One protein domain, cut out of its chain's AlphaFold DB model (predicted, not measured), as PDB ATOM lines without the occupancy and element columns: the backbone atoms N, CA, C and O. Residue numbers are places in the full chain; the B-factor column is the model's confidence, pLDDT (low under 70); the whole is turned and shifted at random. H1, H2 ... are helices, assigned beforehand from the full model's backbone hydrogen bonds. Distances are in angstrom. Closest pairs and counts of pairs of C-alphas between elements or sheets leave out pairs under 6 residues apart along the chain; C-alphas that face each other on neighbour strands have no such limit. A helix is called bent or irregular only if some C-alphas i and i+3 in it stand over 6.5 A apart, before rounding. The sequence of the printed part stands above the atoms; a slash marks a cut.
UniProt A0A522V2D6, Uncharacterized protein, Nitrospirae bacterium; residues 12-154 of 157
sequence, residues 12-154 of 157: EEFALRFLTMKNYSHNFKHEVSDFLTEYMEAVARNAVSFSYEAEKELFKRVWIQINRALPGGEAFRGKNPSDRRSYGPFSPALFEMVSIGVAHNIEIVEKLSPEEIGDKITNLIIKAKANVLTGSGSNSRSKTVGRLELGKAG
ATOM      1  N   GLU A  12       9.889  40.347 -28.998       91.88
ATOM      2  CA  GLU A  12      11.277  40.601 -29.372       91.88
ATOM      3  C   GLU A  12      12.039  41.269 -28.228       91.88
ATOM      4  O   GLU A  12      13.159  40.866 -27.929       91.88
ATOM      5  N   GLU A  13      11.424  42.227 -27.527       92.56
ATOM      6  CA  GLU A  13      12.055  42.846 -26.362       92.56
ATOM      7  C   GLU A  13      12.291  41.826 -25.243       92.56
ATOM      8  O   GLU A  13      13.334  41.853 -24.598       92.56
ATOM      9  N   PHE A  14      11.373  40.885 -25.014       94.31
ATOM     10  CA  PHE A  14      11.577  39.836 -24.011       94.31
ATOM     11  C   PHE A  14      12.654  38.829 -24.407       94.31
ATOM     12  O   PHE A  14      13.443  38.416 -23.554       94.31
ATOM     13  N   ALA A  15      12.733  38.471 -25.689       95.94
ATOM     14  CA  ALA A  15      13.855  37.693 -26.197       95.94
ATOM     15  C   ALA A  15      15.175  38.451 -25.980       95.94
ATOM     16  O   ALA A  15      16.125  37.890 -25.439       95.94
ATOM     17  N   LEU A  16      15.212  39.748 -26.296       96.06
ATOM     18  CA  LEU A  16      16.393  40.581 -26.094       96.06
ATOM     19  C   LEU A  16      16.756  40.713 -24.609       96.06
ATOM     20  O   LEU A  16      17.909  40.521 -24.253       96.06
ATOM     21  N   ARG A  17      15.786  40.940 -23.716       95.75
ATOM     22  CA  ARG A  17      15.998  40.964 -22.257       95.75
ATOM     23  C   ARG A  17      16.614  39.666 -21.758       95.75
ATOM     24  O   ARG A  17      17.546  39.719 -20.964       95.75
ATOM     25  N   PHE A  18      16.134  38.516 -22.228       97.56
ATOM     26  CA  PHE A  18      16.731  37.229 -21.881       97.56
ATOM     27  C   PHE A  18      18.204  37.160 -22.306       97.56
ATOM     28  O   PHE A  18      19.069  36.877 -21.478       97.56
ATOM     29  N   LEU A  19      18.501  37.468 -23.572       97.62
ATOM     30  CA  LEU A  19      19.863  37.400 -24.111       97.62
ATOM     31  C   LEU A  19      20.803  38.376 -23.394       97.62
ATOM     32  O   LEU A  19      21.870  37.978 -22.927       97.62
ATOM     33  N   THR A  20      20.375  39.626 -23.232       96.62
ATOM     34  CA  THR A  20      21.129  40.684 -22.559       96.62
ATOM     35  C   THR A  20      21.401  40.334 -21.096       96.62
ATOM     36  O   THR A  20      22.535  40.439 -20.632       96.62
ATOM     37  N   MET A  21      20.398  39.852 -20.354       95.50
ATOM     38  CA  MET A  21      20.593  39.465 -18.953       95.50
ATOM     39  C   MET A  21      21.458  38.208 -18.812       95.50
ATOM     40  O   MET A  21      22.210  38.103 -17.848       95.50
ATOM     41  N   LYS A  22      21.413  37.263 -19.756       96.38
ATOM     42  CA  LYS A  22      22.282  36.080 -19.707       96.38
ATOM     43  C   LYS A  22      23.737  36.425 -20.015       96.38
ATOM     44  O   LYS A  22      24.640  35.962 -19.325       96.38
ATOM     45  N   ASN A  23      23.952  37.217 -21.060       96.06
ATOM     46  CA  ASN A  23      25.271  37.400 -21.664       96.06
ATOM     47  C   ASN A  23      25.987  38.667 -21.191       96.06
ATOM     48  O   ASN A  23      27.200  38.778 -21.347       96.06
ATOM     49  N   TYR A  24      25.257  39.618 -20.610       95.38
ATOM     50  CA  TYR A  24      25.771  40.967 -20.387       95.38
ATOM     51  C   TYR A  24      25.394  41.565 -19.027       95.38
ATOM     52  O   TYR A  24      25.737  42.711 -18.751       95.38
ATOM     53  N   SER A  25      24.738  40.816 -18.124       92.44
ATOM     54  CA  SER A  25      24.235  41.347 -16.837       92.44
ATOM     55  C   SER A  25      25.282  42.041 -15.966       92.44
ATOM     56  O   SER A  25      24.939  42.916 -15.173       92.44
ATOM     57  N   HIS A  26      26.555  41.660 -16.087       90.56
ATOM     58  CA  HIS A  26      27.657  42.262 -15.338       90.56
ATOM     59  C   HIS A  26      27.892  43.740 -15.708       90.56
ATOM     60  O   HIS A  26      28.376  44.512 -14.878       90.56
ATOM     61  N   ASN A  27      27.466  44.159 -16.904       90.88
ATOM     62  CA  ASN A  27      27.528  45.540 -17.381       90.88
ATOM     63  C   ASN A  27      26.305  46.381 -16.988       90.88
ATOM     64  O   ASN A  27      26.299  47.577 -17.266       90.88
ATOM     65  N   PHE A  28      25.291  45.813 -16.321       88.44
ATOM     66  CA  PHE A  28      24.078  46.559 -15.979       88.44
ATOM     67  C   PHE A  28      24.376  47.730 -15.031       88.44
ATOM     68  O   PHE A  28      24.886  47.541 -13.921       88.44
ATOM     69  N   LYS A  29      24.032  48.951 -15.454       83.06
ATOM     70  CA  LYS A  29      24.292  50.185 -14.693       83.06
ATOM     71  C   LYS A  29      23.018  50.895 -14.237       83.06
ATOM     72  O   LYS A  29      22.948  51.269 -13.069       83.06
ATOM     73  N   HIS A  30      22.063  51.108 -15.137       76.25
ATOM     74  CA  HIS A  30      20.926  51.999 -14.904       76.25
ATOM     75  C   HIS A  30      19.682  51.536 -15.673       76.25
ATOM     76  O   HIS A  30      18.995  50.623 -15.224       76.25
ATOM     77  N   GLU A  31      19.389  52.158 -16.810       82.44
ATOM     78  CA  GLU A  31      18.144  51.986 -17.543       82.44
ATOM     79  C   GLU A  31      18.183  50.744 -18.420       82.44
ATOM     80  O   GLU A  31      19.174  50.449 -19.090       82.44
ATOM     81  N   VAL A  32      17.076  49.999 -18.426       84.19
ATOM     82  CA  VAL A  32      17.025  48.748 -19.184       84.19
ATOM     83  C   VAL A  32      17.083  49.019 -20.686       84.19
ATOM     84  O   VAL A  32      17.770  48.291 -21.383       84.19
ATOM     85  N   SER A  33      16.429  50.073 -21.183       86.44
ATOM     86  CA  SER A  33      16.445  50.411 -22.616       86.44
ATOM     87  C   SER A  33      17.864  50.663 -23.134       86.44
ATOM     88  O   SER A  33      18.273  50.084 -24.144       86.44
ATOM     89  N   ASP A  34      18.631  51.475 -22.407       89.69
ATOM     90  CA  ASP A  34      20.023  51.774 -22.752       89.69
ATOM     91  C   ASP A  34      20.865  50.503 -22.671       89.69
ATOM     92  O   ASP A  34      21.612  50.192 -23.591       89.69
ATOM     93  N   PHE A  35      20.645  49.680 -21.646       91.88
ATOM     94  CA  PHE A  35      21.348  48.413 -21.492       91.88
ATOM     95  C   PHE A  35      21.069  47.401 -22.620       91.88
ATOM     96  O   PHE A  35      21.986  46.716 -23.076       91.88
ATOM     97  N   LEU A  36      19.825  47.308 -23.106       93.62
ATOM     98  CA  LEU A  36      19.496  46.483 -24.275       93.62
ATOM     99  C   LEU A  36      20.206  47.006 -25.534       93.62
ATOM    100  O   LEU A  36      20.710  46.208 -26.324       93.62
ATOM    101  N   THR A  37      20.281  48.328 -25.696       94.75
ATOM    102  CA  THR A  37      20.972  48.980 -26.821       94.75
ATOM    103  C   THR A  37      22.478  48.732 -26.767       94.75
ATOM    104  O   THR A  37      23.055  48.273 -27.750       94.75
ATOM    105  N   GLU A  38      23.102  48.927 -25.603       95.75
ATOM    106  CA  GLU A  38      24.520  48.642 -25.366       95.75
ATOM    107  C   GLU A  38      24.873  47.188 -25.704       95.75
ATOM    108  O   GLU A  38      25.897  46.932 -26.339       95.75
ATOM    109  N   TYR A  39      24.025  46.226 -25.318       96.88
ATOM    110  CA  TYR A  39      24.237  44.819 -25.655       96.88
ATOM    111  C   TYR A  39      24.165  44.567 -27.166       96.88
ATOM    112  O   TYR A  39      25.051  43.912 -27.716       96.88
ATOM    113  N   MET A  40      23.148  45.103 -27.848       96.56
ATOM    114  CA  MET A  40      23.025  44.963 -29.304       96.56
ATOM    115  C   MET A  40      24.234  45.557 -30.032       96.56
ATOM    116  O   MET A  40      24.780  44.913 -30.927       96.56
ATOM    117  N   GLU A  41      24.690  46.748 -29.631       97.31
ATOM    118  CA  GLU A  41      25.898  47.360 -30.190       97.31
ATOM    119  C   GLU A  41      27.143  46.507 -29.938       97.31
ATOM    120  O   GLU A  41      27.967  46.336 -30.839       97.31
ATOM    121  N   ALA A  42      27.287  45.957 -28.730       97.31
ATOM    122  CA  ALA A  42      28.425  45.121 -28.376       97.31
ATOM    123  C   ALA A  42      28.469  43.832 -29.212       97.31
ATOM    124  O   ALA A  42      29.538  43.453 -29.692       97.31
ATOM    125  N   VAL A  43      27.321  43.192 -29.448       97.19
ATOM    126  CA  VAL A  43      27.218  42.029 -30.343       97.19
ATOM    127  C   VAL A  43      27.510  42.428 -31.792       97.19
ATOM    128  O   VAL A  43      28.335  41.789 -32.441       97.19
ATOM    129  N   ALA A  44      26.914  43.516 -32.293       96.75
ATOM    130  CA  ALA A  44      27.115  43.982 -33.669       96.75
ATOM    131  C   ALA A  44      28.577  44.360 -33.971       96.75
ATOM    132  O   ALA A  44      29.051  44.185 -35.092       96.75
ATOM    133  N   ARG A  45      29.307  44.856 -32.966       97.56
ATOM    134  CA  ARG A  45      30.740  45.180 -33.053       97.56
ATOM    135  C   ARG A  45      31.662  43.989 -32.752       97.56
ATOM    136  O   ARG A  45      32.872  44.179 -32.722       97.56
ATOM    137  N   ASN A  46      31.126  42.787 -32.525       95.56
ATOM    138  CA  ASN A  46      31.875  41.598 -32.091       95.56
ATOM    139  C   ASN A  46      32.658  41.787 -30.773       95.56
ATOM    140  O   ASN A  46      33.632  41.082 -30.517       95.56
ATOM    141  N   ALA A  47      32.239  42.726 -29.919       96.25
ATOM    142  CA  ALA A  47      32.804  42.918 -28.582       96.25
ATOM    143  C   ALA A  47      32.277  41.881 -27.572       96.25
ATOM    144  O   ALA A  47      32.901  41.642 -26.541       96.25
ATOM    145  N   VAL A  48      31.135  41.255 -27.874       95.62
ATOM    146  CA  VAL A  48      30.558  40.135 -27.122       95.62
ATOM    147  C   VAL A  48      30.325  38.974 -28.082       95.62
ATOM    148  O   VAL A  48      29.662  39.135 -29.104       95.62
ATOM    149  N   SER A  49      30.853  37.796 -27.742       94.31
ATOM    150  CA  SER A  49      30.608  36.573 -28.511       94.31
ATOM    151  C   SER A  49      29.131  36.186 -28.438       94.31
ATOM    152  O   SER A  49      28.567  36.072 -27.350       94.31
ATOM    153  N   PHE A  50      28.517  35.940 -29.594       95.75
ATOM    154  CA  PHE A  50      27.110  35.575 -29.701       95.75
ATOM    155  C   PHE A  50      26.917  34.477 -30.749       95.75
ATOM    156  O   PHE A  50      27.196  34.678 -31.929       95.75
ATOM    157  N   SER A  51      26.417  33.316 -30.320       96.69
ATOM    158  CA  SER A  51      26.058  32.209 -31.214       96.69
ATOM    159  C   SER A  51      24.545  32.071 -31.271       96.69
ATOM    160  O   SER A  51      23.936  31.524 -30.355       96.69
ATOM    161  N   TYR A  52      23.934  32.555 -32.352       95.75
ATOM    162  CA  TYR A  52      22.478  32.554 -32.492       95.75
ATOM    163  C   TYR A  52      21.858  31.164 -32.284       95.75
ATOM    164  O   TYR A  52      20.883  31.039 -31.546       95.75
ATOM    165  N   GLU A  53      22.440  30.117 -32.876       98.00
ATOM    166  CA  GLU A  53      21.889  28.763 -32.750       98.00
ATOM    167  C   GLU A  53      21.992  28.229 -31.315       98.00
ATOM    168  O   GLU A  53      21.017  27.688 -30.797       98.00
ATOM    169  N   ALA A  54      23.114  28.452 -30.622       97.50
ATOM    170  CA  ALA A  54      23.251  28.026 -29.228       97.50
ATOM    171  C   ALA A  54      22.261  28.759 -28.306       97.50
ATOM    172  O   ALA A  54      21.630  28.153 -27.438       97.50
ATOM    173  N   GLU A  55      22.097  30.064 -28.522       97.81
ATOM    174  CA  GLU A  55      21.185  30.910 -27.753       97.81
ATOM    175  C   GLU A  55      19.721  30.531 -27.975       97.81
ATOM    176  O   GLU A  55      18.940  30.427 -27.028       97.81
ATOM    177  N   LYS A  56      19.355  30.259 -29.228       97.69
ATOM    178  CA  LYS A  56      18.019  29.810 -29.617       97.69
ATOM    179  C   LYS A  56      17.672  28.453 -29.019       97.69
ATOM    180  O   LYS A  56      16.561  28.286 -28.513       97.69
ATOM    181  N   GLU A  57      18.589  27.492 -29.068       98.38
ATOM    182  CA  GLU A  57      18.351  26.166 -28.494       98.38
ATOM    183  C   GLU A  57      18.194  26.233 -26.972       98.38
ATOM    184  O   GLU A  57      17.230  25.682 -26.432       98.38
ATOM    185  N   LEU A  58      19.040  26.996 -26.273       98.62
ATOM    186  CA  LEU A  58      18.866  27.224 -24.837       98.62
ATOM    187  C   LEU A  58      17.520  27.897 -24.528       98.62
ATOM    188  O   LEU A  58      16.787  27.432 -23.658       98.62
ATOM    189  N   PHE A  59      17.160  28.957 -25.257       98.12
ATOM    190  CA  PHE A  59      15.901  29.677 -25.052       98.12
ATOM    191  C   PHE A  59      14.675  28.760 -25.177       98.12
ATOM    192  O   PHE A  59      13.777  28.792 -24.332       98.12
ATOM    193  N   LYS A  60      14.655  27.884 -26.191       98.25
ATOM    194  CA  LYS A  60      13.590  26.885 -26.364       98.25
ATOM    195  C   LYS A  60      13.520  25.919 -25.186       98.25
ATOM    196  O   LYS A  60      12.427  25.691 -24.667       98.25
ATOM    197  N   ARG A  61      14.663  25.370 -24.750       98.62
ATOM    198  CA  ARG A  61      14.733  24.452 -23.599       98.62
ATOM    199  C   ARG A  61      14.131  25.104 -22.354       98.62
ATOM    200  O   ARG A  61      13.242  24.527 -21.731       98.62
ATOM    201  N   VAL A  62      14.511  26.348 -22.058       98.62
ATOM    202  CA  VAL A  62      13.989  27.128 -20.920       98.62
ATOM    203  C   VAL A  62      12.465  27.279 -20.996       98.62
ATOM    204  O   VAL A  62      11.769  27.023 -20.010       98.62
ATOM    205  N   TRP A  63      11.913  27.653 -22.154       97.00
ATOM    206  CA  TRP A  63      10.460  27.824 -22.313       97.00
ATOM    207  C   TRP A  63       9.677  26.527 -22.229       97.00
ATOM    208  O   TRP A  63       8.588  26.528 -21.658       97.00
ATOM    209  N   ILE A  64      10.229  25.419 -22.720       98.31
ATOM    210  CA  ILE A  64       9.612  24.102 -22.552       98.31
ATOM    211  C   ILE A  64       9.465  23.767 -21.061       98.31
ATOM    212  O   ILE A  64       8.404  23.290 -20.654       98.31
ATOM    213  N   GLN A  65      10.491  24.039 -20.246       98.62
ATOM    214  CA  GLN A  65      10.463  23.742 -18.809       98.62
ATOM    215  C   GLN A  65       9.543  24.686 -18.024       98.62
ATOM    216  O   GLN A  65       8.785  24.244 -17.163       98.62
ATOM    217  N   ILE A  66       9.536  25.980 -18.344       98.38
ATOM    218  CA  ILE A  66       8.635  26.922 -17.667       98.38
ATOM    219  C   ILE A  66       7.177  26.651 -18.046       98.38
ATOM    220  O   ILE A  66       6.317  26.624 -17.169       98.38
ATOM    221  N   ASN A  67       6.884  26.419 -19.329       97.69
ATOM    222  CA  ASN A  67       5.508  26.246 -19.791       97.69
ATOM    223  C   ASN A  67       4.879  24.931 -19.314       97.69
ATOM    224  O   ASN A  67       3.680  24.911 -19.048       97.69
ATOM    225  N   ARG A  68       5.661  23.847 -19.170       97.75
ATOM    226  CA  ARG A  68       5.144  22.601 -18.574       97.75
ATOM    227  C   ARG A  68       4.808  22.758 -17.090       97.75
ATOM    228  O   ARG A  68       3.884  22.114 -16.619       97.75
ATOM    229  N   ALA A  69       5.560  23.593 -16.372       98.06
ATOM    230  CA  ALA A  69       5.441  23.747 -14.927       98.06
ATOM    231  C   ALA A  69       4.369  24.774 -14.533       98.06
ATOM    232  O   ALA A  69       3.591  24.556 -13.611       98.06
ATOM    233  N   LEU A  70       4.338  25.919 -15.219       97.06
ATOM    234  CA  LEU A  70       3.462  27.053 -14.923       97.06
ATOM    235  C   LEU A  70       2.963  27.685 -16.237       97.06
ATOM    236  O   LEU A  70       3.490  28.721 -16.670       97.06
ATOM    237  N   PRO A  71       1.958  27.075 -16.891       94.81
ATOM    238  CA  PRO A  71       1.442  27.544 -18.174       94.81
ATOM    239  C   PRO A  71       0.741  28.907 -18.056       94.81
ATOM    240  O   PRO A  71       0.435  29.399 -16.971       94.81
ATOM    241  N   GLY A  72       0.476  29.547 -19.197       90.56
ATOM    242  CA  GLY A  72      -0.332  30.778 -19.247       90.56
ATOM    243  C   GLY A  72       0.351  32.032 -18.677       90.56
ATOM    244  O   GLY A  72      -0.312  33.040 -18.433       90.56
ATOM    245  N   GLY A  73       1.672  31.991 -18.475       91.06
ATOM    246  CA  GLY A  73       2.454  33.118 -17.954       91.06
ATOM    247  C   GLY A  73       2.424  33.257 -16.428       91.06
ATOM    248  O   GLY A  73       2.871  34.275 -15.900       91.06
ATOM    249  N   GLU A  74       1.929  32.243 -15.716       95.25
ATOM    250  CA  GLU A  74       1.849  32.207 -14.250       95.25
ATOM    251  C   GLU A  74       3.222  32.312 -13.567       95.25
ATOM    252  O   GLU A  74       3.328  32.834 -12.457       95.25
ATOM    253  N   ALA A  75       4.287  31.874 -14.244       97.06
ATOM    254  CA  ALA A  75       5.672  32.010 -13.788       97.06
ATOM    255  C   ALA A  75       6.162  33.468 -13.697       97.06
ATOM    256  O   ALA A  75       7.195  33.737 -13.092       97.06
ATOM    257  N   PHE A  76       5.444  34.416 -14.300       96.56
ATOM    258  CA  PHE A  76       5.886  35.805 -14.445       96.56
ATOM    259  C   PHE A  76       4.941  36.802 -13.766       96.56
ATOM    260  O   PHE A  76       4.956  37.997 -14.070       96.56
ATOM    261  N   ARG A  77       4.109  36.317 -12.840       96.38
ATOM    262  CA  ARG A  77       3.181  37.108 -12.025       96.38
ATOM    263  C   ARG A  77       3.551  37.001 -10.551       96.38
ATOM    264  O   ARG A  77       4.216  36.056 -10.135       96.38
ATOM    265  N   GLY A  78       3.123  37.976  -9.750       96.00
ATOM    266  CA  GLY A  78       3.326  37.914  -8.304       96.00
ATOM    267  C   GLY A  78       2.606  36.702  -7.713       96.00
ATOM    268  O   GLY A  78       1.530  36.352  -8.184       96.00
ATOM    269  N   LYS A  79       3.179  36.075  -6.682       97.00
ATOM    270  CA  LYS A  79       2.584  34.927  -5.980       97.00
ATOM    271  C   LYS A  79       2.208  35.322  -4.561       97.00
ATOM    272  O   LYS A  79       3.002  35.956  -3.861       97.00
ATOM    273  N   ASN A  80       0.992  34.993  -4.145       94.62
ATOM    274  CA  ASN A  80       0.558  35.211  -2.774       94.62
ATOM    275  C   ASN A  80       1.238  34.177  -1.852       94.62
ATOM    276  O   ASN A  80       1.120  32.981  -2.113       94.62
ATOM    277  N   PRO A  81       1.952  34.592  -0.789       93.19
ATOM    278  CA  PRO A  81       2.628  33.649   0.099       93.19
ATOM    279  C   PRO A  81       1.689  32.681   0.828       93.19
ATOM    280  O   PRO A  81       2.123  31.582   1.154       93.19
ATOM    281  N   SER A  82       0.433  33.065   1.090       94.25
ATOM    282  CA  SER A  82      -0.489  32.242   1.885       94.25
ATOM    283  C   SER A  82      -1.132  31.102   1.097       94.25
ATOM    284  O   SER A  82      -1.313  30.018   1.638       94.25
ATOM    285  N   ASP A  83      -1.485  31.338  -0.167       94.62
ATOM    286  CA  ASP A  83      -2.248  30.389  -0.991       94.62
ATOM    287  C   ASP A  83      -1.594  30.079  -2.347       94.62
ATOM    288  O   ASP A  83      -2.164  29.358  -3.162       94.62
ATOM    289  N   ARG A  84      -0.394  30.623  -2.597       95.38
ATOM    290  CA  ARG A  84       0.429  30.416  -3.803       95.38
ATOM    291  C   ARG A  84      -0.241  30.846  -5.115       95.38
ATOM    292  O   ARG A  84       0.328  30.626  -6.186       95.38
ATOM    293  N   ARG A  85      -1.403  31.509  -5.071       95.38
ATOM    294  CA  ARG A  85      -2.104  31.979  -6.274       95.38
ATOM    295  C   ARG A  85      -1.398  33.180  -6.888       95.38
ATOM    296  O   ARG A  85      -0.811  34.011  -6.184       95.38
ATOM    297  N   SER A  86      -1.460  33.276  -8.213       96.44
ATOM    298  CA  SER A  86      -0.928  34.432  -8.931       96.44
ATOM    299  C   SER A  86      -1.808  35.660  -8.753       96.44
ATOM    300  O   SER A  86      -3.031  35.566  -8.674       96.44
ATOM    301  N   TYR A  87      -1.185  36.831  -8.750       94.25
ATOM    302  CA  TYR A  87      -1.869  38.113  -8.749       94.25
ATOM    303  C   TYR A  87      -1.092  39.148  -9.567       94.25
ATOM    304  O   TYR A  87       0.117  39.035  -9.795       94.25
ATOM    305  N   GLY A  88      -1.799  40.202  -9.971       91.94
ATOM    306  CA  GLY A  88      -1.217  41.311 -10.716       91.94
ATOM    307  C   GLY A  88      -0.861  40.970 -12.171       91.94
ATOM    308  O   GLY A  88      -1.114  39.859 -12.654       91.94
ATOM    309  N   PRO A  89      -0.324  41.955 -12.909       92.19
ATOM    310  CA  PRO A  89       0.054  41.783 -14.304       92.19
ATOM    311  C   PRO A  89       1.348  40.971 -14.451       92.19
ATOM    312  O   PRO A  89       2.069  40.726 -13.483       92.19
ATOM    313  N   PHE A  90       1.658  40.608 -15.694       92.69
ATOM    314  CA  PHE A  90       2.980  40.117 -16.074       92.69
ATOM    315  C   PHE A  90       4.069  41.123 -15.657       92.69
ATOM    316  O   PHE A  90       3.916  42.332 -15.859       92.69
ATOM    317  N   SER A  91       5.173  40.627 -15.103       93.31
ATOM    318  CA  SER A  91       6.290  41.436 -14.621       93.31
ATOM    319  C   SER A  91       7.574  41.144 -15.407       93.31
ATOM    320  O   SER A  91       8.099  40.034 -15.301       93.31
ATOM    321  N   PRO A  92       8.149  42.136 -16.119       92.50
ATOM    322  CA  PRO A  92       9.457  41.986 -16.764       92.50
ATOM    323  C   PRO A  92      10.575  41.595 -15.790       92.50
ATOM    324  O   PRO A  92      11.406  40.753 -16.099       92.50
ATOM    325  N   ALA A  93      10.539  42.129 -14.570       93.25
ATOM    326  CA  ALA A  93      11.510  41.803 -13.530       93.25
ATOM    327  C   ALA A  93      11.437  40.329 -13.086       93.25
ATOM    328  O   ALA A  93      12.468  39.710 -12.822       93.25
ATOM    329  N   LEU A  94      10.225  39.761 -12.994       96.19
ATOM    330  CA  LEU A  94      10.051  38.333 -12.706       96.19
ATOM    331  C   LEU A  94      10.422  37.474 -13.913       96.19
ATOM    332  O   LEU A  94      11.022  36.421 -13.730       96.19
ATOM    333  N   PHE A  95      10.117  37.937 -15.127       96.56
ATOM    334  CA  PHE A  95      10.567  37.293 -16.355       96.56
ATOM    335  C   PHE A  95      12.085  37.128 -16.381       96.56
ATOM    336  O   PHE A  95      12.566  36.011 -16.541       96.56
ATOM    337  N   GLU A  96      12.838  38.203 -16.155       95.75
ATOM    338  CA  GLU A  96      14.305  38.178 -16.128       95.75
ATOM    339  C   GLU A  96      14.816  37.212 -15.053       95.75
ATOM    340  O   GLU A  96      15.615  36.328 -15.340       95.75
ATOM    341  N   MET A  97      14.295  37.310 -13.828       97.19
ATOM    342  CA  MET A  97      14.700  36.435 -12.725       97.19
ATOM    343  C   MET A  97      14.462  34.950 -13.023       97.19
ATOM    344  O   MET A  97      15.358  34.127 -12.847       97.19
ATOM    345  N   VAL A  98      13.240  34.602 -13.431       98.25
ATOM    346  CA  VAL A  98      12.829  33.207 -13.606       98.25
ATOM    347  C   VAL A  98      13.495  32.603 -14.835       98.25
ATOM    348  O   VAL A  98      14.029  31.503 -14.753       98.25
ATOM    349  N   SER A  99      13.513  33.322 -15.958       98.19
ATOM    350  CA  SER A  99      14.111  32.819 -17.197       98.19
ATOM    351  C   SER A  99      15.615  32.597 -17.074       98.19
ATOM    352  O   SER A  99      16.104  31.550 -17.490       98.19
ATOM    353  N   ILE A 100      16.338  33.520 -16.430       98.12
ATOM    354  CA  ILE A 100      17.776  33.370 -16.190       98.12
ATOM    355  C   ILE A 100      18.052  32.306 -15.132       98.12
ATOM    356  O   ILE A 100      18.976  31.515 -15.307       98.12
ATOM    357  N   GLY A 101      17.239  32.225 -14.075       98.06
ATOM    358  CA  GLY A 101      17.357  31.166 -13.073       98.06
ATOM    359  C   GLY A 101      17.203  29.769 -13.677       98.06
ATOM    360  O   GLY A 101      18.020  28.890 -13.406       98.06
ATOM    361  N   VAL A 102      16.214  29.583 -14.556       98.50
ATOM    362  CA  VAL A 102      16.010  28.321 -15.279       98.50
ATOM    363  C   VAL A 102      17.132  28.067 -16.285       98.50
ATOM    364  O   VAL A 102      17.672  26.967 -16.307       98.50
ATOM    365  N   ALA A 103      17.534  29.065 -17.080       98.38
ATOM    366  CA  ALA A 103      18.614  28.918 -18.059       98.38
ATOM    367  C   ALA A 103      19.949  28.532 -17.415       98.38
ATOM    368  O   ALA A 103      20.646  27.654 -17.916       98.38
ATOM    369  N   HIS A 104      20.286  29.160 -16.289       98.00
ATOM    370  CA  HIS A 104      21.510  28.873 -15.546       98.00
ATOM    371  C   HIS A 104      21.548  27.437 -15.011       98.00
ATOM    372  O   HIS A 104      22.615  26.842 -14.917       98.00
ATOM    373  N   ASN A 105      20.381  26.878 -14.691       98.19
ATOM    374  CA  ASN A 105      20.246  25.556 -14.091       98.19
ATOM    375  C   ASN A 105      19.632  24.530 -15.049       98.19
ATOM    376  O   ASN A 105      19.095  23.526 -14.586       98.19
ATOM    377  N   ILE A 106      19.677  24.762 -16.366       98.19
ATOM    378  CA  ILE A 106      18.865  24.001 -17.326       98.19
ATOM    379  C   ILE A 106      19.091  22.484 -17.228       98.19
ATOM    380  O   ILE A 106      18.129  21.723 -17.218       98.19
ATOM    381  N   GLU A 107      20.335  22.052 -17.018       97.62
ATOM    382  CA  GLU A 107      20.709  20.635 -16.892       97.62
ATOM    383  C   GLU A 107      20.162  19.958 -15.620       97.62
ATOM    384  O   GLU A 107      20.019  18.734 -15.569       97.62
ATOM    385  N   ILE A 108      19.882  20.737 -14.569       97.19
ATOM    386  CA  ILE A 108      19.215  20.261 -13.348       97.19
ATOM    387  C   ILE A 108      17.704  20.318 -13.551       97.19
ATOM    388  O   ILE A 108      17.013  19.343 -13.279       97.19
ATOM    389  N   VAL A 109      17.195  21.444 -14.064       98.06
ATOM    390  CA  VAL A 109      15.762  21.681 -14.275       98.06
ATOM    391  C   VAL A 109      15.146  20.613 -15.173       98.06
ATOM    392  O   VAL A 109      14.063  20.131 -14.872       98.06
ATOM    393  N   GLU A 110      15.835  20.189 -16.233       97.81
ATOM    394  CA  GLU A 110      15.335  19.151 -17.146       97.81
ATOM    395  C   GLU A 110      15.166  17.767 -16.503       97.81
ATOM    396  O   GLU A 110      14.485  16.915 -17.073       97.81
ATOM    397  N   LYS A 111      15.748  17.548 -15.318       97.50
ATOM    398  CA  LYS A 111      15.621  16.305 -14.542       97.50
ATOM    399  C   LYS A 111      14.517  16.371 -13.484       97.50
ATOM    400  O   LYS A 111      14.223  15.349 -12.873       97.50
ATOM    401  N   LEU A 112      13.937  17.548 -13.249       97.69
ATOM    402  CA  LEU A 112      12.870  17.754 -12.273       97.69
ATOM    403  C   LEU A 112      11.495  17.496 -12.894       97.69
ATOM    404  O   LEU A 112      11.274  17.701 -14.092       97.69
ATOM    405  N   SER A 113      10.542  17.099 -12.055       98.12
ATOM    406  CA  SER A 113       9.129  17.064 -12.429       98.12
ATOM    407  C   SER A 113       8.571  18.483 -12.652       98.12
ATOM    408  O   SER A 113       9.072  19.454 -12.072       98.12
ATOM    409  N   PRO A 114       7.519  18.646 -13.479       98.31
ATOM    410  CA  PRO A 114       6.829  19.929 -13.635       98.31
ATOM    411  C   PRO A 114       6.412  20.565 -12.300       98.31
ATOM    412  O   PRO A 114       6.529  21.781 -12.138       98.31
ATOM    413  N   GLU A 115       5.973  19.752 -11.341       98.00
ATOM    414  CA  GLU A 115       5.546  20.170 -10.007       98.00
ATOM    415  C   GLU A 115       6.717  20.757  -9.206       98.00
ATOM    416  O   GLU A 115       6.610  21.868  -8.684       98.00
ATOM    417  N   GLU A 116       7.871  20.081  -9.185       98.00
ATOM    418  CA  GLU A 116       9.080  20.574  -8.509       98.00
ATOM    419  C   GLU A 116       9.587  21.890  -9.110       98.00
ATOM    420  O   GLU A 116       9.991  22.805  -8.381       98.00
ATOM    421  N   ILE A 117       9.550  22.017 -10.441       98.38
ATOM    422  CA  ILE A 117       9.915  23.256 -11.140       98.38
ATOM    423  C   ILE A 117       8.945  24.373 -10.745       98.38
ATOM    424  O   ILE A 117       9.377  25.474 -10.386       98.38
ATOM    425  N   GLY A 118       7.639  24.096 -10.777       98.12
ATOM    426  CA  GLY A 118       6.595  25.051 -10.413       98.12
ATOM    427  C   GLY A 118       6.723  25.524  -8.966       98.12
ATOM    428  O   GLY A 118       6.586  26.723  -8.683       98.12
ATOM    429  N   ASP A 119       7.079  24.615  -8.060       97.69
ATOM    430  CA  ASP A 119       7.299  24.924  -6.656       97.69
ATOM    431  C   ASP A 119       8.540  25.779  -6.430       97.69
ATOM    432  O   ASP A 119       8.461  26.788  -5.715       97.69
ATOM    433  N   LYS A 120       9.661  25.445  -7.078       98.06
ATOM    434  CA  LYS A 120      10.892  26.246  -7.026       98.06
ATOM    435  C   LYS A 120      10.665  27.654  -7.584       98.06
ATOM    436  O   LYS A 120      11.018  28.626  -6.913       98.06
ATOM    437  N   ILE A 121       9.998  27.794  -8.734       98.31
ATOM    438  CA  ILE A 121       9.653  29.105  -9.315       98.31
ATOM    439  C   ILE A 121       8.753  29.905  -8.369       98.31
ATOM    440  O   ILE A 121       9.019  31.074  -8.092       98.31
ATOM    441  N   THR A 122       7.703  29.290  -7.827       97.94
ATOM    442  CA  THR A 122       6.780  29.980  -6.915       97.94
ATOM    443  C   THR A 122       7.500  30.461  -5.653       97.94
ATOM    444  O   THR A 122       7.324  31.608  -5.232       97.94
ATOM    445  N   ASN A 123       8.375  29.626  -5.089       97.12
ATOM    446  CA  ASN A 123       9.181  29.977  -3.924       97.12
ATOM    447  C   ASN A 123      10.173  31.107  -4.234       97.12
ATOM    448  O   ASN A 123      10.351  32.001  -3.405       97.12
ATOM    449  N   LEU A 124      10.777  31.123  -5.428       97.19
ATOM    450  CA  LEU A 124      11.617  32.232  -5.890       97.19
ATOM    451  C   LEU A 124      10.847  33.552  -5.943       97.19
ATOM    452  O   LEU A 124      11.330  34.560  -5.432       97.19
ATOM    453  N   ILE A 125       9.637  33.555  -6.510       97.25
ATOM    454  CA  ILE A 125       8.804  34.764  -6.614       97.25
ATOM    455  C   ILE A 125       8.433  35.299  -5.225       97.25
ATOM    456  O   ILE A 125       8.527  36.505  -4.979       97.25
ATOM    457  N   ILE A 126       8.065  34.412  -4.295       96.50
ATOM    458  CA  ILE A 126       7.760  34.783  -2.905       96.50
ATOM    459  C   ILE A 126       9.002  35.368  -2.214       96.50
ATOM    460  O   ILE A 126       8.920  36.448  -1.622       96.50
ATOM    461  N   LYS A 127      10.167  34.715  -2.341       96.12
ATOM    462  CA  LYS A 127      11.442  35.199  -1.782       96.12
ATOM    463  C   LYS A 127      11.847  36.556  -2.359       96.12
ATOM    464  O   LYS A 127      12.255  37.442  -1.615       96.12
ATOM    465  N   ALA A 128      11.685  36.759  -3.665       95.31
ATOM    466  CA  ALA A 128      12.002  38.027  -4.318       95.31
ATOM    467  C   ALA A 128      11.153  39.185  -3.773       95.31
ATOM    468  O   ALA A 128      11.650  40.298  -3.601       95.31
ATOM    469  N   LYS A 129       9.873  38.932  -3.470       93.38
ATOM    470  CA  LYS A 129       9.002  39.910  -2.810       93.38
ATOM    471  C   LYS A 129       9.442  40.182  -1.369       93.38
ATOM    472  O   LYS A 129       9.540  41.347  -0.998       93.38
ATOM    473  N   ALA A 130       9.732  39.138  -0.591       92.56
ATOM    474  CA  ALA A 130      10.187  39.270   0.796       92.56
ATOM    475  C   ALA A 130      11.500  40.070   0.907       92.56
ATOM    476  O   ALA A 130      11.636  40.912   1.786       92.56
ATOM    477  N   ASN A 131      12.412  39.888  -0.051       91.00
ATOM    478  CA  ASN A 131      13.682  40.616  -0.132       91.00
ATOM    479  C   ASN A 131      13.559  42.003  -0.798       91.00
ATOM    480  O   ASN A 131      14.568  42.619  -1.133       91.00
ATOM    481  N   VAL A 132      12.337  42.495  -1.042       90.00
ATOM    482  CA  VAL A 132      12.060  43.815  -1.650       90.00
ATOM    483  C   VAL A 132      12.741  43.997  -3.022       90.00
ATOM    484  O   VAL A 132      13.001  45.109  -3.492       90.00
ATOM    485  N   LEU A 133      12.989  42.888  -3.725       89.00
ATOM    486  CA  LEU A 133      13.618  42.867  -5.048       89.00
ATOM    487  C   LEU A 133      12.620  43.152  -6.177       89.00
ATOM    488  O   LEU A 133      13.000  43.224  -7.342       89.00
ATOM    489  N   THR A 134      11.341  43.322  -5.854       85.88
ATOM    490  CA  THR A 134      10.250  43.630  -6.789       85.88
ATOM    491  C   THR A 134       9.499  44.892  -6.330       85.88
ATOM    492  O   THR A 134       9.789  45.438  -5.265       85.88
ATOM    493  N   GLY A 135       8.568  45.406  -7.141       80.62
ATOM    494  CA  GLY A 135       7.812  46.628  -6.825       80.62
ATOM    495  C   GLY A 135       8.529  47.924  -7.231       80.62
ATOM    496  O   GLY A 135       9.232  47.956  -8.245       80.62
ATOM    497  N   SER A 136       8.324  49.008  -6.475       74.88
ATOM    498  CA  SER A 136       8.864  50.342  -6.790       74.88
ATOM    499  C   SER A 136      10.389  50.335  -6.921       74.88
ATOM    500  O   SER A 136      11.093  49.705  -6.126       74.88
ATOM    501  N   GLY A 137      10.902  51.019  -7.947       74.50
ATOM    502  CA  GLY A 137      12.335  51.055  -8.253       74.50
ATOM    503  C   GLY A 137      12.926  49.689  -8.613       74.50
ATOM    504  O   GLY A 137      14.120  49.488  -8.434       74.50
ATOM    505  N   SER A 138      12.117  48.728  -9.075       73.19
ATOM    506  CA  SER A 138      12.575  47.370  -9.428       73.19
ATOM    507  C   SER A 138      13.698  47.342 -10.467       73.19
ATOM    508  O   SER A 138      14.481  46.394 -10.457       73.19
ATOM    509  N   ASN A 139      13.833  48.378 -11.292       72.62
ATOM    510  CA  ASN A 139      14.917  48.494 -12.268       72.62
ATOM    511  C   ASN A 139      16.239  49.004 -11.669       72.62
ATOM    512  O   ASN A 139      17.215  49.125 -12.399       72.62
ATOM    513  N   SER A 140      16.313  49.294 -10.361       83.62
ATOM    514  CA  SER A 140      17.587  49.678  -9.751       83.62
ATOM    515  C   SER A 140      18.624  48.566  -9.920       83.62
ATOM    516  O   SER A 140      18.304  47.377  -9.815       83.62
ATOM    517  N   ARG A 141      19.895  48.945 -10.107       85.19
ATOM    518  CA  ARG A 141      21.013  47.994 -10.227       85.19
ATOM    519  C   ARG A 141      21.015  46.954  -9.112       85.19
ATOM    520  O   ARG A 141      21.109  45.764  -9.390       85.19
ATOM    521  N   SER A 142      20.867  47.400  -7.865       86.56
ATOM    522  CA  SER A 142      20.849  46.520  -6.693       86.56
ATOM    523  C   SER A 142      19.742  45.467  -6.764       86.56
ATOM    524  O   SER A 142      19.999  44.294  -6.507       86.56
ATOM    525  N   LYS A 143      18.525  45.856  -7.164       89.06
ATOM    526  CA  LYS A 143      17.397  44.925  -7.256       89.06
ATOM    527  C   LYS A 143      17.528  43.997  -8.457       89.06
ATOM    528  O   LYS A 143      17.255  42.812  -8.313       89.06
ATOM    529  N   THR A 144      17.967  44.498  -9.612       90.00
ATOM    530  CA  THR A 144      18.198  43.668 -10.804       90.00
ATOM    531  C   THR A 144      19.256  42.604 -10.540       90.00
ATOM    532  O   THR A 144      18.969  41.423 -10.707       90.00
ATOM    533  N   VAL A 145      20.432  42.993 -10.038       90.56
ATOM    534  CA  VAL A 145      21.498  42.038  -9.693       90.56
ATOM    535  C   VAL A 145      21.013  41.056  -8.624       90.56
ATOM    536  O   VAL A 145      21.139  39.850  -8.808       90.56
ATOM    537  N   GLY A 146      20.365  41.546  -7.562       93.00
ATOM    538  CA  GLY A 146      19.825  40.688  -6.506       93.00
ATOM    539  C   GLY A 146      18.817  39.652  -7.015       93.00
ATOM    540  O   GLY A 146      18.830  38.513  -6.555       93.00
ATOM    541  N   ARG A 147      17.969  40.004  -7.992       94.00
ATOM    542  CA  ARG A 147      17.052  39.044  -8.630       94.00
ATOM    543  C   ARG A 147      17.799  37.990  -9.434       94.00
ATOM    544  O   ARG A 147      17.464  36.818  -9.313       94.00
ATOM    545  N   LEU A 148      18.782  38.382 -10.244       94.38
ATOM    546  CA  LEU A 148      19.534  37.420 -11.055       94.38
ATOM    547  C   LEU A 148      20.281  36.418 -10.170       94.38
ATOM    548  O   LEU A 148      20.208  35.220 -10.425       94.38
ATOM    549  N   GLU A 149      20.919  36.884  -9.095       94.81
ATOM    550  CA  GLU A 149      21.605  36.001  -8.144       94.81
ATOM    551  C   GLU A 149      20.625  35.088  -7.395       94.81
ATOM    552  O   GLU A 149      20.851  33.880  -7.305       94.81
ATOM    553  N   LEU A 150      19.480  35.619  -6.949       96.06
ATOM    554  CA  LEU A 150      18.426  34.804  -6.339       96.06
ATOM    555  C   LEU A 150      17.908  33.724  -7.303       96.06
ATOM    556  O   LEU A 150      17.721  32.580  -6.894       96.06
ATOM    557  N   GLY A 151      17.684  34.074  -8.573       96.56
ATOM    558  CA  GLY A 151      17.223  33.145  -9.603       96.56
ATOM    559  C   GLY A 151      18.219  32.013  -9.858       96.56
ATOM    560  O   GLY A 151      17.825  30.847  -9.878       96.56
ATOM    561  N   LYS A 152      19.512  32.338  -9.999       96.00
ATOM    562  CA  LYS A 152      20.587  31.352 -10.211       96.00
ATOM    563  C   LYS A 152      20.699  30.359  -9.051       96.00
ATOM    564  O   LYS A 152      20.858  29.171  -9.299       96.00
ATOM    565  N   ALA A 153      20.525  30.815  -7.811       95.75
ATOM    566  CA  ALA A 153      20.545  29.960  -6.620       95.75
ATOM    567  C   ALA A 153      19.247  29.149  -6.400       95.75
ATOM    568  O   ALA A 153      19.136  28.399  -5.435       95.75
ATOM    569  N   GLY A 154      18.227  29.314  -7.247       92.56
ATOM    570  CA  GLY A 154      16.880  28.794  -6.993       92.56
ATOM    571  C   GLY A 154      16.656  27.308  -7.260       92.56
ATOM    572  O   GLY A 154      15.660  26.749  -6.792       92.56
TER     573      GLY A 154
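Overview. This is residues 12 to 154 of the 157 residues of an uncharacterized protein of Nitrospirae bacterium (UniProt A0A522V2D6). Helix H5 is the core, lying between H1 on one side and H7 on the opposite side, with H8 packed along it and folded back beside H7. The long helix H3 crosses one end of H5 and meets H7 at a corner; H2 lies beyond H1 at one end of the longest axis, and the unnamed loop of residues 77 to 91 reaches the other end. The printed part has 143 residues with eight named helices, H1 to H8 in chain order, and no named strand: the class is all helix, with packing mostly crossed. It is compact, with a radius of gyration of the C-alphas of 14.8 A and spans of 48 by 34 by 24 A.

Along the chain. Find C-alpha 12 at (11.277, 40.601, -29.372); from there H1 runs to residue 27, 20.8 A, with a kink of 59 degrees near residue 21. H1 is irregular, with C-alphas 23 and 26 8.3 A apart. Next come H2, residues 32 to 44, and H3, residues 52 to 69, which runs 26.0 A from C-alpha 52 at (22.478, 32.554, -32.492). H4, residues 71 to 76, is irregular, with C-alphas 72 and 75 8.2 A apart. Read on to H5, residues 92 to 104, 17.9 A; H6, residues 106 to 109; H7, residues 114 to 130, 24.4 A; and H8, residues 141 to 152, ending at C-alpha 152 (20.587, 31.352, -10.211).

Arrangement. Start at the hub, H5, which touches five helices. H8 touches it, closest at the C-alphas of Gly 101 and Gly 151, 4.0 A, at a steep tilt of 39 degrees, the same way. H1 touches H5, closest at the C-alphas of Phe 18 and Glu 96, 6.3 A. H3 touches H5 with residues 58 to 66 alone, about perpendicular at 74 degrees, closest at the C-alphas of Val 62 and Ala 103, 5.7 A. H4 touches H5, closest at the C-alphas of Phe 76 and Leu 94, 5.2 A. H7 only just touches H5, with 3 pairs of C-alphas within 8 A, closest at Val 98 and Ile 121, 6.7 A. H7 and H8 form a helical hairpin at a shallow tilt of 26 degrees, closest at the C-alphas of Ala 128 and Arg 147, 6.7 A. H3 touches H7, closest at the C-alphas of Ala 69 and Pro 114, 4.3 A, and only just touches H6, with 3 pairs within 8 A, closest at Val 62 and Ile 106, 6.8 A. Farther out, H2 touches H1 with residues 35 to 39 alone, closest at the C-alphas of Thr 20 and Tyr 39, 6.0 A; H2 and H5 are apart. Every O i to N i+4 pair is within hydrogen-bond range in H2, H3, H5, H7 and H8; H1 has 9 of 12, H4 has 0 of 2 but 2 of 3 O i to N i+3 pairs, and H6 is too short for an i+4 pair.

Size, cuts and confidence. Look to Arg 45 and Ser 82 for the two C-alphas farthest apart, 48.6 A. The link from H4 to H5 is long, 15 residues, and within it residues 78 to 79 pair antiparallel with residues 86 to 87. The printed part has no cut; its mean pLDDT is 94.2, and no printed residue is under 70.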